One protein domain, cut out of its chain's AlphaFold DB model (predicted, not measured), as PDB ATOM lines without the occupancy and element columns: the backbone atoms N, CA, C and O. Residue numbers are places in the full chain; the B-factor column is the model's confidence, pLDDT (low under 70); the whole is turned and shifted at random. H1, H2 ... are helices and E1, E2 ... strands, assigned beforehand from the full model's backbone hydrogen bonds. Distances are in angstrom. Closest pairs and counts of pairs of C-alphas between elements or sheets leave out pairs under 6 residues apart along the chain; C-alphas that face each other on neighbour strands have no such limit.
ATOM      1  N   PHE A 108       7.192  -5.846 127.995       95.25
ATOM      2  CA  PHE A 108       8.046  -5.002 128.813       95.25
ATOM      3  C   PHE A 108       7.320  -4.555 130.071       95.25
ATOM      4  O   PHE A 108       6.112  -4.331 130.069       95.25
ATOM      5  N   TYR A 109       8.067  -4.367 131.145       92.75
ATOM      6  CA  TYR A 109       7.610  -3.625 132.306       92.75
ATOM      7  C   TYR A 109       7.916  -2.148 132.090       92.75
ATOM      8  O   TYR A 109       9.022  -1.788 131.682       92.75
ATOM      9  N   VAL A 110       6.922  -1.304 132.344       90.38
ATOM     10  CA  VAL A 110       7.024   0.142 132.162       90.38
ATOM     11  C   VAL A 110       7.442   0.776 133.481       90.38
ATOM     12  O   VAL A 110       6.778   0.621 134.506       90.38
ATOM     13  N   LEU A 111       8.549   1.503 133.439       87.31
ATOM     14  CA  LEU A 111       9.084   2.298 134.531       87.31
ATOM     15  C   LEU A 111       8.779   3.782 134.299       87.31
ATOM     16  O   LEU A 111       8.681   4.241 133.159       87.31
ATOM     17  N   ASN A 112       8.661   4.550 135.388       75.75
ATOM     18  CA  ASN A 112       8.542   6.015 135.350       75.75
ATOM     19  C   ASN A 112       7.419   6.541 134.431       75.75
ATOM     20  O   ASN A 112       7.577   7.569 133.769       75.75
ATOM     21  N   SER A 113       6.288   5.837 134.341       69.44
ATOM     22  CA  SER A 113       5.120   6.322 133.597       69.44
ATOM     23  C   SER A 113       4.177   7.093 134.517       69.44
ATOM     24  O   SER A 113       3.834   6.589 135.591       69.44
ATOM     25  N   ASN A 114       3.707   8.257 134.073       63.19
ATOM     26  CA  ASN A 114       2.605   9.006 134.693       63.19
ATOM     27  C   ASN A 114       1.278   8.752 133.957       63.19
ATOM     28  O   ASN A 114       0.467   9.651 133.821       63.19
ATOM     29  N   LEU A 115       1.103   7.545 133.412       62.69
ATOM     30  CA  LEU A 115      -0.117   7.167 132.702       62.69
ATOM     31  C   LEU A 115      -1.255   6.967 133.705       62.69
ATOM     32  O   LEU A 115      -1.200   5.982 134.451       62.69
ATOM     33  N   ASP A 116      -2.249   7.850 133.690       54.12
ATOM     34  CA  ASP A 116      -3.594   7.552 134.190       54.12
ATOM     35  C   ASP A 116      -4.337   6.780 133.098       54.12
ATOM     36  O   ASP A 116      -4.369   7.188 131.937       54.12
ATOM     37  N   LEU A 117      -4.808   5.584 133.450       52.16
ATOM     38  CA  LEU A 117      -5.116   4.497 132.507       52.16
ATOM     39  C   LEU A 117      -6.612   4.316 132.237       52.16
ATOM     40  O   LEU A 117      -7.012   3.266 131.742       52.16
ATOM     41  N   ASP A 118      -7.421   5.334 132.511       51.62
ATOM     42  CA  ASP A 118      -8.871   5.261 132.296       51.62
ATOM     43  C   ASP A 118      -9.277   5.435 130.819       51.62
ATOM     44  O   ASP A 118     -10.441   5.283 130.465       51.62
ATOM     45  N   LEU A 119      -8.311   5.669 129.924       52.44
ATOM     46  CA  LEU A 119      -8.486   5.676 128.471       52.44
ATOM     47  C   LEU A 119      -7.405   4.757 127.893       52.44
ATOM     48  O   LEU A 119      -6.230   5.002 128.125       52.44
ATOM     49  N   VAL A 120      -7.752   3.653 127.228       57.59
ATOM     50  CA  VAL A 120      -6.765   2.627 126.806       57.59
ATOM     51  C   VAL A 120      -6.508   2.648 125.298       57.59
ATOM     52  O   VAL A 120      -5.378   2.402 124.875       57.59
ATOM     53  N   GLU A 121      -7.513   2.971 124.484       59.44
ATOM     54  CA  GLU A 121      -7.397   2.924 123.020       59.44
ATOM     55  C   GLU A 121      -6.640   4.139 122.458       59.44
ATOM     56  O   GLU A 121      -5.665   3.956 121.724       59.44
ATOM     57  N   ASP A 122      -6.956   5.353 122.925       69.56
ATOM     58  CA  ASP A 122      -6.299   6.599 122.487       69.56
ATOM     59  C   ASP A 122      -4.778   6.602 122.730       69.56
ATOM     60  O   ASP A 122      -4.001   7.203 121.981       69.56
ATOM     61  N   TYR A 123      -4.309   5.886 123.757       83.19
ATOM     62  CA  TYR A 123      -2.880   5.824 124.066       83.19
ATOM     63  C   TYR A 123      -2.084   4.967 123.089       83.19
ATOM     64  O   TYR A 123      -0.911   5.266 122.854       83.19
ATOM     65  N   SER A 124      -2.673   3.905 122.530       90.31
ATOM     66  CA  SER A 124      -1.956   3.046 121.583       90.31
ATOM     67  C   SER A 124      -1.627   3.817 120.307       90.31
ATOM     68  O   SER A 124      -0.481   3.785 119.849       90.31
ATOM     69  N   ASP A 125      -2.604   4.546 119.766       91.50
ATOM     70  CA  ASP A 125      -2.397   5.370 118.577       91.50
ATOM     71  C   ASP A 125      -1.444   6.531 118.844       91.50
ATOM     72  O   ASP A 125      -0.499   6.722 118.078       91.50
ATOM     73  N   PHE A 126      -1.579   7.210 119.985       91.38
ATOM     74  CA  PHE A 126      -0.623   8.239 120.395       91.38
ATOM     75  C   PHE A 126       0.825   7.716 120.453       91.38
ATOM     76  O   PHE A 126       1.748   8.331 119.912       91.38
ATOM     77  N   ILE A 127       1.047   6.556 121.086       93.44
ATOM     78  CA  ILE A 127       2.374   5.927 121.170       93.44
ATOM     79  C   ILE A 127       2.894   5.574 119.773       93.44
ATOM     80  O   ILE A 127       4.054   5.852 119.452       93.44
ATOM     81  N   ARG A 128       2.045   4.973 118.935       95.62
ATOM     82  CA  ARG A 128       2.382   4.607 117.556       95.62
ATOM     83  C   ARG A 128       2.819   5.826 116.755       95.62
ATOM     84  O   ARG A 128       3.878   5.784 116.131       95.62
ATOM     85  N   GLU A 129       2.056   6.911 116.796       95.38
ATOM     86  CA  GLU A 129       2.372   8.143 116.074       95.38
ATOM     87  C   GLU A 129       3.702   8.745 116.523       95.38
ATOM     88  O   GLU A 129       4.544   9.063 115.679       95.38
ATOM     89  N   LYS A 130       3.946   8.806 117.838       95.31
ATOM     90  CA  LYS A 130       5.214   9.294 118.399       95.31
ATOM     91  C   LYS A 130       6.411   8.455 117.959       95.31
ATOM     92  O   LYS A 130       7.465   8.994 117.621       95.31
ATOM     93  N   LEU A 131       6.260   7.135 117.906       96.69
ATOM     94  CA  LEU A 131       7.318   6.245 117.431       96.69
ATOM     95  C   LEU A 131       7.545   6.373 115.919       96.69
ATOM     96  O   LEU A 131       8.692   6.317 115.483       96.69
ATOM     97  N   ILE A 132       6.499   6.578 115.116       97.25
ATOM     98  CA  ILE A 132       6.627   6.824 113.669       97.25
ATOM     99  C   ILE A 132       7.315   8.168 113.399       97.25
ATOM    100  O   ILE A 132       8.175   8.255 112.521       97.25
ATOM    101  N   GLU A 133       6.944   9.219 114.133       96.56
ATOM    102  CA  GLU A 133       7.613  10.526 114.117       96.56
ATOM    103  C   GLU A 133       9.104  10.358 114.423       96.56
ATOM    104  O   GLU A 133       9.950  10.688 113.589       96.56
ATOM    105  N   LYS A 134       9.436   9.702 115.541       95.88
ATOM    106  CA  LYS A 134      10.833   9.470 115.913       95.88
ATOM    107  C   LYS A 134      11.589   8.601 114.908       95.88
ATOM    108  O   LYS A 134      12.768   8.831 114.641       95.88
ATOM    109  N   TYR A 135      10.936   7.594 114.332       95.88
ATOM    110  CA  TYR A 135      11.534   6.766 113.288       95.88
ATOM    111  C   TYR A 135      11.906   7.619 112.066       95.88
ATOM    112  O   TYR A 135      13.021   7.503 111.554       95.88
ATOM    113  N   ARG A 136      11.022   8.525 111.630       95.94
ATOM    114  CA  ARG A 136      11.321   9.454 110.530       95.94
ATOM    115  C   ARG A 136      12.517  10.345 110.836       95.94
ATOM    116  O   ARG A 136      13.383  10.469 109.978       95.94
ATOM    117  N   GLU A 137      12.606  10.899 112.045       94.50
ATOM    118  CA  GLU A 137      13.764  11.704 112.464       94.50
ATOM    119  C   GLU A 137      15.083  10.925 112.363       94.50
ATOM    120  O   GLU A 137      16.089  11.450 111.897       94.50
ATOM    121  N   LEU A 138      15.089   9.660 112.794       93.06
ATOM    122  CA  LEU A 138      16.317   8.863 112.882       93.06
ATOM    123  C   LEU A 138      16.771   8.251 111.560       93.06
ATOM    124  O   LEU A 138      17.968   7.985 111.408       93.06
ATOM    125  N   TYR A 139      15.830   7.956 110.664       92.81
ATOM    126  CA  TYR A 139      16.080   7.200 109.434       92.81
ATOM    127  C   TYR A 139      15.783   7.993 108.154       92.81
ATOM    128  O   TYR A 139      16.031   7.481 107.066       92.81
ATOM    129  N   GLY A 140      15.236   9.209 108.257       95.38
ATOM    130  CA  GLY A 140      14.901  10.065 107.115       95.38
ATOM    131  C   GLY A 140      13.750   9.545 106.245       95.38
ATOM    132  O   GLY A 140      13.555  10.031 105.135       95.38
ATOM    133  N   LYS A 141      13.001   8.538 106.712       95.06
ATOM    134  CA  LYS A 141      11.903   7.908 105.965       95.06
ATOM    135  C   LYS A 141      10.828   7.334 106.881       95.06
ATOM    136  O   LYS A 141      11.077   7.082 108.058       95.06
ATOM    137  N   ASN A 142       9.646   7.074 106.324       95.31
ATOM    138  CA  ASN A 142       8.606   6.313 107.016       95.31
ATOM    139  C   ASN A 142       9.046   4.857 107.259       95.31
ATOM    140  O   ASN A 142       9.831   4.310 106.477       95.31
ATOM    141  N   PRO A 143       8.564   4.213 108.336       94.06
ATOM    142  CA  PRO A 143       8.731   2.776 108.497       94.06
ATOM    143  C   PRO A 143       7.918   2.037 107.426       94.06
ATOM    144  O   PRO A 143       6.790   2.421 107.134       94.06
ATOM    145  N   ASP A 144       8.489   0.967 106.869       94.62
ATOM    146  CA  ASP A 144       7.823   0.168 105.824       94.62
ATOM    147  C   ASP A 144       6.573  -0.562 106.369       94.62
ATOM    148  O   ASP A 144       5.623  -0.812 105.639       94.62
ATOM    149  N   ASP A 145       6.573  -0.867 107.671       95.69
ATOM    150  CA  ASP A 145       5.432  -1.375 108.434       95.69
ATOM    151  C   ASP A 145       5.196  -0.441 109.625       95.69
ATOM    152  O   ASP A 145       6.062  -0.295 110.498       95.69
ATOM    153  N   ASN A 146       4.033   0.206 109.644       95.31
ATOM    154  CA  ASN A 146       3.617   1.137 110.688       95.31
ATOM    155  C   ASN A 146       2.527   0.563 111.607       95.31
ATOM    156  O   ASN A 146       2.013   1.294 112.455       95.31
ATOM    157  N   SER A 147       2.182  -0.720 111.454       95.12
ATOM    158  CA  SER A 147       1.236  -1.384 112.341       95.12
ATOM    159  C   SER A 147       1.858  -1.453 113.734       95.12
ATOM    160  O   SER A 147       2.915  -2.043 113.930       95.12
ATOM    161  N   LEU A 148       1.269  -0.795 114.724       96.31
ATOM    162  CA  LEU A 148       1.705  -0.946 116.106       96.31
ATOM    163  C   LEU A 148       0.494  -0.855 117.012       96.31
ATOM    164  O   LEU A 148      -0.221   0.138 116.995       96.31
ATOM    165  N   VAL A 149       0.307  -1.883 117.827       95.56
ATOM    166  CA  VAL A 149      -0.693  -1.870 118.889       95.56
ATOM    167  C   VAL A 149       0.024  -2.086 120.209       95.56
ATOM    168  O   VAL A 149       0.832  -3.013 120.336       95.56
ATOM    169  N   VAL A 150      -0.258  -1.221 121.178       93.88
ATOM    170  CA  VAL A 150       0.330  -1.273 122.515       93.88
ATOM    171  C   VAL A 150      -0.779  -1.419 123.544       93.88
ATOM    172  O   VAL A 150      -1.620  -0.542 123.692       93.88
ATOM    173  N   ILE A 151      -0.755  -2.523 124.288       91.88
ATOM    174  CA  ILE A 151      -1.704  -2.788 125.371       91.88
ATOM    175  C   ILE A 151      -0.977  -2.622 126.701       91.88
ATOM    176  O   ILE A 151      -0.024  -3.352 126.986       91.88
ATOM    177  N   ILE A 152      -1.445  -1.697 127.538       88.31
ATOM    178  CA  ILE A 152      -0.922  -1.503 128.893       88.31
ATOM    179  C   ILE A 152      -1.804  -2.257 129.891       88.31
ATOM    180  O   ILE A 152      -3.006  -2.036 129.974       88.31
ATOM    181  N   LYS A 153      -1.197  -3.157 130.667       86.75
ATOM    182  CA  LYS A 153      -1.842  -3.915 131.743       86.75
ATOM    183  C   LYS A 153      -1.316  -3.463 133.100       86.75
ATOM    184  O   LYS A 153      -0.101  -3.411 133.312       86.75
ATOM    185  N   ASN A 154      -2.230  -3.223 134.034       84.06
ATOM    186  CA  ASN A 154      -1.905  -2.988 135.436       84.06
ATOM    187  C   ASN A 154      -1.815  -4.324 136.177       84.06
ATOM    188  O   ASN A 154      -2.770  -5.095 136.222       84.06
ATOM    189  N   GLY A 155      -0.651  -4.607 136.748       77.19
ATOM    190  CA  GLY A 155      -0.494  -5.588 137.811       77.19
ATOM    191  C   GLY A 155      -0.519  -4.898 139.173       77.19
ATOM    192  O   GLY A 155      -0.393  -3.680 139.255       77.19
ATOM    193  N   LYS A 156      -0.607  -5.686 140.252       77.50
ATOM    194  CA  LYS A 156      -0.697  -5.175 141.634       77.50
ATOM    195  C   LYS A 156       0.347  -4.091 141.961       77.50
ATOM    196  O   LYS A 156      -0.008  -3.071 142.526       77.50
ATOM    197  N   ASN A 157       1.605  -4.302 141.552       75.25
ATOM    198  CA  ASN A 157       2.740  -3.406 141.839       75.25
ATOM    199  C   ASN A 157       3.560  -3.063 140.578       75.25
ATOM    200  O   ASN A 157       4.754  -2.783 140.666       75.25
ATOM    201  N   TYR A 158       2.992  -3.205 139.379       81.50
ATOM    202  CA  TYR A 158       3.729  -2.942 138.139       81.50
ATOM    203  C   TYR A 158       2.804  -2.630 136.969       81.50
ATOM    204  O   TYR A 158       1.668  -3.089 136.927       81.50
ATOM    205  N   LYS A 159       3.332  -1.925 135.968       85.88
ATOM    206  CA  LYS A 159       2.685  -1.743 134.663       85.88
ATOM    207  C   LYS A 159       3.426  -2.571 133.619       85.88
ATOM    208  O   LYS A 159       4.655  -2.541 133.571       85.88
ATOM    209  N   LYS A 160       2.696  -3.335 132.809       90.31
ATOM    210  CA  LYS A 160       3.244  -4.173 131.733       90.31
ATOM    211  C   LYS A 160       2.712  -3.680 130.391       90.31
ATOM    212  O   LYS A 160       1.506  -3.569 130.231       90.31
ATOM    213  N   ALA A 161       3.594  -3.417 129.440       92.44
ATOM    214  CA  ALA A 161       3.256  -3.096 128.062       92.44
ATOM    215  C   ALA A 161       3.441  -4.333 127.176       92.44
ATOM    216  O   ALA A 161       4.488  -4.985 127.215       92.44
ATOM    217  N   LEU A 162       2.416  -4.651 126.390       95.38
ATOM    218  CA  LEU A 162       2.422  -5.700 125.375       95.38
ATOM    219  C   LEU A 162       2.357  -5.044 123.999       95.38
ATOM    220  O   LEU A 162       1.461  -4.245 123.746       95.38
ATOM    221  N   PHE A 163       3.295  -5.386 123.125       96.94
ATOM    222  CA  PHE A 163       3.439  -4.783 121.807       96.94
ATOM    223  C   PHE A 163       3.163  -5.795 120.695       96.94
ATOM    224  O   PHE A 163       3.684  -6.915 120.701       96.94
ATOM    225  N   PHE A 164       2.410  -5.364 119.686       96.62
ATOM    226  CA  PHE A 164       2.054  -6.154 118.509       96.62
ATOM    227  C   PHE A 164       2.317  -5.355 117.225       96.62
ATOM    228  O   PHE A 164       2.254  -4.128 117.242       96.62
ATOM    229  N   GLY A 165       2.609  -6.051 116.121       96.06
ATOM    230  CA  GLY A 165       2.890  -5.443 114.812       96.06
ATOM    231  C   GLY A 165       4.384  -5.239 114.521       96.06
ATOM    232  O   GLY A 165       5.205  -6.140 114.739       96.06
ATOM    233  N   SER A 166       4.713  -4.055 114.014       97.06
ATOM    234  CA  SER A 166       5.988  -3.624 113.444       97.06
ATOM    235  C   SER A 166       7.178  -3.848 114.363       97.06
ATOM    236  O   SER A 166       7.398  -3.144 115.352       97.06
ATOM    237  N   LYS A 167       8.044  -4.790 113.974       95.69
ATOM    238  CA  LYS A 167       9.285  -5.091 114.706       95.69
ATOM    239  C   LYS A 167      10.193  -3.867 114.844       95.69
ATOM    240  O   LYS A 167      10.863  -3.724 115.864       95.69
ATOM    241  N   LYS A 168      10.205  -2.983 113.839       94.94
ATOM    242  CA  LYS A 168      11.037  -1.772 113.825       94.94
ATOM    243  C   LYS A 168      10.578  -0.769 114.880       94.94
ATOM    244  O   LYS A 168      11.408  -0.269 115.634       94.94
ATOM    245  N   LEU A 169       9.270  -0.528 114.975       96.81
ATOM    246  CA  LEU A 169       8.706   0.376 115.980       96.81
ATOM    247  C   LEU A 169       8.828  -0.200 117.396       96.81
ATOM    248  O   LEU A 169       9.175   0.527 118.323       96.81
ATOM    249  N   ILE A 170       8.647  -1.514 117.560       97.12
ATOM    250  CA  ILE A 170       8.853  -2.197 118.849       97.12
ATOM    251  C   ILE A 170      10.314  -2.085 119.301       97.12
ATOM    252  O   ILE A 170      10.586  -1.755 120.455       97.12
ATOM    253  N   ASN A 171      11.270  -2.312 118.396       95.50
ATOM    254  CA  ASN A 171      12.690  -2.132 118.699       95.50
ATOM    255  C   ASN A 171      13.016  -0.679 119.056       95.50
ATOM    256  O   ASN A 171      13.779  -0.441 119.992       95.50
ATOM    257  N   LEU A 172      12.422   0.288 118.355       96.12
ATOM    258  CA  LEU A 172      12.594   1.704 118.661       96.12
ATOM    259  C   LEU A 172      12.087   2.041 120.070       96.12
ATOM    260  O   LEU A 172      12.812   2.673 120.835       96.12
ATOM    261  N   ALA A 173      10.900   1.553 120.442       96.62
ATOM    262  CA  ALA A 173      10.353   1.714 121.787       96.62
ATOM    263  C   ALA A 173      11.235   1.038 122.848       96.62
ATOM    264  O   ALA A 173      11.478   1.596 123.915       96.62
ATOM    265  N   ASN A 174      11.775  -0.147 122.550       96.06
ATOM    266  CA  ASN A 174      12.699  -0.835 123.449       96.06
ATOM    267  C   ASN A 174      13.951   0.017 123.734       96.06
ATOM    268  O   ASN A 174      14.405   0.075 124.874       96.06
ATOM    269  N   VAL A 175      14.489   0.707 122.723       96.44
ATOM    270  CA  VAL A 175      15.684   1.557 122.860       96.44
ATOM    271  C   VAL A 175      15.370   2.897 123.532       96.44
ATOM    272  O   VAL A 175      16.104   3.317 124.426       96.44
ATOM    273  N   LEU A 176      14.300   3.573 123.116       95.88
ATOM    274  CA  LEU A 176      14.016   4.969 123.477       95.88
ATOM    275  C   LEU A 176      12.916   5.142 124.526       95.88
ATOM    276  O   LEU A 176      12.604   6.270 124.906       95.88
ATOM    277  N   GLY A 177      12.349   4.046 125.016       94.56
ATOM    278  CA  GLY A 177      11.192   4.058 125.898       94.56
ATOM    279  C   GLY A 177       9.870   4.106 125.134       94.56
ATOM    280  O   GLY A 177       9.822   4.299 123.918       94.56
ATOM    281  N   LEU A 178       8.784   3.938 125.887       93.12
ATOM    282  CA  LEU A 178       7.416   3.771 125.395       93.12
ATOM    283  C   LEU A 178       7.002   4.841 124.378       93.12
ATOM    284  O   LEU A 178       6.353   4.514 123.395       93.12
ATOM    285  N   TYR A 179       7.405   6.095 124.592       89.75
ATOM    286  CA  TYR A 179       6.996   7.235 123.764       89.75
ATOM    287  C   TYR A 179       8.006   7.611 122.675       89.75
ATOM    288  O   TYR A 179       7.822   8.618 122.002       89.75
ATOM    289  N   GLY A 180       9.124   6.890 122.545       88.62
ATOM    290  CA  GLY A 180      10.162   7.216 121.561       88.62
ATOM    291  C   GLY A 180      10.940   8.515 121.821       88.62
ATOM    292  O   GLY A 180      11.823   8.856 121.044       88.62
ATOM    293  N   THR A 181      10.668   9.250 122.900       85.69
ATOM    294  CA  THR A 181      11.309  10.550 123.167       85.69
ATOM    295  C   THR A 181      12.688  10.443 123.825       85.69
ATOM    296  O   THR A 181      13.423  11.431 123.881       85.69
ATOM    297  N   GLY A 182      13.061   9.256 124.313       86.94
ATOM    298  CA  GLY A 182      14.266   9.064 125.112       86.94
ATOM    299  C   GLY A 182      14.143   9.610 126.542       86.94
ATOM    300  O   GLY A 182      13.109  10.108 126.986       86.94
ATOM    301  N   GLY A 183      15.235   9.520 127.295       89.19
ATOM    302  CA  GLY A 183      15.286   9.897 128.705       89.19
ATOM    303  C   GLY A 183      14.680   8.844 129.637       89.19
ATOM    304  O   GLY A 183      14.780   7.645 129.389       89.19
ATOM    305  N   TYR A 184      14.093   9.283 130.753       87.94
ATOM    306  CA  TYR A 184      13.681   8.375 131.832       87.94
ATOM    307  C   TYR A 184      12.208   7.959 131.806       87.94
ATOM    308  O   TYR A 184      11.845   6.962 132.429       87.94
ATOM    309  N   ARG A 185      11.343   8.734 131.136       87.44
ATOM    310  CA  ARG A 185       9.885   8.549 131.170       87.44
ATOM    311  C   ARG A 185       9.458   7.400 130.268       87.44
ATOM    312  O   ARG A 185       9.848   7.341 129.108       87.44
ATOM    313  N   GLY A 186       8.612   6.516 130.795       89.12
ATOM    314  CA  GLY A 186       8.147   5.343 130.049       89.12
ATOM    315  C   GLY A 186       9.279   4.377 129.692       89.12
ATOM    316  O   GLY A 186       9.201   3.696 128.673       89.12
ATOM    317  N   PHE A 187      10.348   4.336 130.490       93.31
ATOM    318  CA  PHE A 187      11.460   3.421 130.263       93.31
ATOM    319  C   PHE A 187      10.978   1.967 130.322       93.31
ATOM    320  O   PHE A 187      10.206   1.597 131.204       93.31
ATOM    321  N   LEU A 188      11.432   1.136 129.385       94.38
ATOM    322  CA  LEU A 188      10.988  -0.252 129.253       94.38
ATOM    323  C   LEU A 188      12.069  -1.209 129.755       94.38
ATOM    324  O   LEU A 188      13.228  -1.100 129.353       94.38
ATOM    325  N   VAL A 189      11.707  -2.194 130.577       93.25
ATOM    326  CA  VAL A 189      12.608  -3.277 131.012       93.25
ATOM    327  C   VAL A 189      12.004  -4.642 130.729       93.25
ATOM    328  O   VAL A 189      10.804  -4.838 130.873       93.25
ATOM    329  N   GLU A 190      12.833  -5.605 130.333       91.38
ATOM    330  CA  GLU A 190      12.361  -6.960 130.019       91.38
ATOM    331  C   GLU A 190      12.154  -7.817 131.280       91.38
ATOM    332  O   GLU A 190      11.369  -8.757 131.274       91.38
ATOM    333  N   ASP A 191      12.867  -7.502 132.365       85.38
ATOM    334  CA  ASP A 191      12.903  -8.315 133.583       85.38
ATOM    335  C   ASP A 191      12.002  -7.720 134.675       85.38
ATOM    336  O   ASP A 191      12.178  -6.570 135.101       85.38
ATOM    337  N   LYS A 192      11.064  -8.539 135.166       80.88
ATOM    338  CA  LYS A 192      10.108  -8.182 136.220       80.88
ATOM    339  C   LYS A 192      10.792  -7.665 137.479       80.88
ATOM    340  O   LYS A 192      10.233  -6.784 138.130       80.88
ATOM    341  N   LYS A 193      11.982  -8.173 137.822       81.19
ATOM    342  CA  LYS A 193      12.681  -7.766 139.051       81.19
ATOM    343  C   LYS A 193      12.931  -6.258 139.088       81.19
ATOM    344  O   LYS A 193      12.773  -5.636 140.127       81.19
ATOM    345  N   PHE A 194      13.236  -5.659 137.936       75.88
ATOM    346  CA  PHE A 194      13.428  -4.216 137.809       75.88
ATOM    347  C   PHE A 194      12.095  -3.459 137.736       75.88
ATOM    348  O   PHE A 194      12.015  -2.321 138.187       75.88
ATOM    349  N   GLY A 195      11.050  -4.105 137.205       60.81
ATOM    350  CA  GLY A 195       9.679  -3.592 137.135       60.81
ATOM    351  C   GLY A 195       9.042  -3.297 138.496       60.81
ATOM    352  O   GLY A 195       8.317  -2.313 138.634       60.81
ATOM    353  N   VAL A 196       9.303  -4.142 139.498       58.78
ATOM    354  CA  VAL A 196       8.710  -4.014 140.844       58.78
ATOM    355  C   VAL A 196       9.422  -2.940 141.671       58.78
ATOM    356  O   VAL A 196       8.761  -2.098 142.269       58.78
ATOM    357  N   ILE A 197      10.758  -2.914 141.613       58.28
ATOM    358  CA  ILE A 197      11.627  -2.023 142.401       58.28
ATOM    359  C   ILE A 197      11.239  -0.536 142.289       58.28
ATOM    360  O   ILE A 197      11.335   0.212 143.255       58.28
ATOM    361  N   ASN A 198      10.784  -0.084 141.119       53.19
ATOM    362  CA  ASN A 198      10.499   1.335 140.902       53.19
ATOM    363  C   ASN A 198       9.098   1.781 141.377       53.19
ATOM    364  O   ASN A 198       8.875   2.965 141.605       53.19
ATOM    365  N   ASN A 199       8.126   0.868 141.510       46.41
ATOM    366  CA  ASN A 199       6.746   1.245 141.858       46.41
ATOM    367  C   ASN A 199       6.494   1.311 143.370       46.41
ATOM    368  O   ASN A 199       5.583   2.022 143.784       46.41
TER     369      ASN A 199
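What this domain is: This is residues 108 to 199 of the 205 residues of an uncharacterized protein of Thermosipho sp. 1063 (UniProt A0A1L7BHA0). Picture a long two-stranded hairpin, E2 and E3, widened beyond E3 by two short strands, E1 and E4, into one twisted sheet. The long helix H1 slants over E2, H2 packs crosswise on H1 and also on the sheet, and the small H3 covers E1 and the near end of E3 on the face opposite H1. The printed part has 92 residues, with three named helices and four named strands in the order E1, H1, E2, E3, H2, E4, H3; the sheet runs E2, E3, E1, E4, is antiparallel throughout, and the class is mixed. It is compact, with a radius of gyration of the C-alphas of 12.7 A, yet elongated, spanning 39 by 24 by 19 A.

How they stand to each other: Begin with E1, residues 108 to 111, an inner strand antiparallel to E3, residues 158 to 165; look for N 108 and O 161, 2.9 A apart. On its other side is E4, residues 187 to 189, an edge strand, with N 109 and O 189 2.8 A apart. H1, residues 121 to 139, is on the sheet at a height of 9.2 A, over E2, residues 148 to 155, and slantwise to it at 45 degrees on the local plane; the closest C-alphas, of Ser 124 and Val 150, are 5.0 A apart. E2 and E3 form a hairpin, with N 151 and O 162 2.9 A apart. H2, residues 167 to 176, touches H1 about perpendicular, at 86 degrees; H1 does so with residues 128 to 135 alone, and the closest C-alphas, of Leu 131 and Leu 169, are 6.2 A apart. H3, residues 192 to 197, is on the sheet, with the C-alphas of Tyr 109 and Gly 195 closest to E1 at 5.3 A; H1 and H3 lie on opposite faces. With H2 on one face and H3 on the other, these are three layers, helices on both faces of a sheet. Two split strand-helix-strand units, strands running the same way with another strand between, have right-handed crossovers: E1, H1, E2 and E3, H2, E4. H2 has every O i to N i+4 pair within hydrogen-bond range, H1 14 of 15 and H3 1 of 2.

Where its parts are: Find C-alpha 108 at (8.046, -5.002, 128.813), where E1 begins. H1 runs 27.5 A from C-alpha 121 at (-7.397, 2.924, 123.020). E2 covers 22.3 A, E3 23.5 A and H2 14.2 A; after E4, H3 ends at C-alpha 197, (11.627, -2.023, 142.401).

The domain as a whole: The C-alphas farthest apart, of Gly 140 and Lys 156, are 40.8 A apart. The printed part has no cut and no long link. Its mean pLDDT is 86.0; residues 113 to 122 and 195 to 199 are under 70.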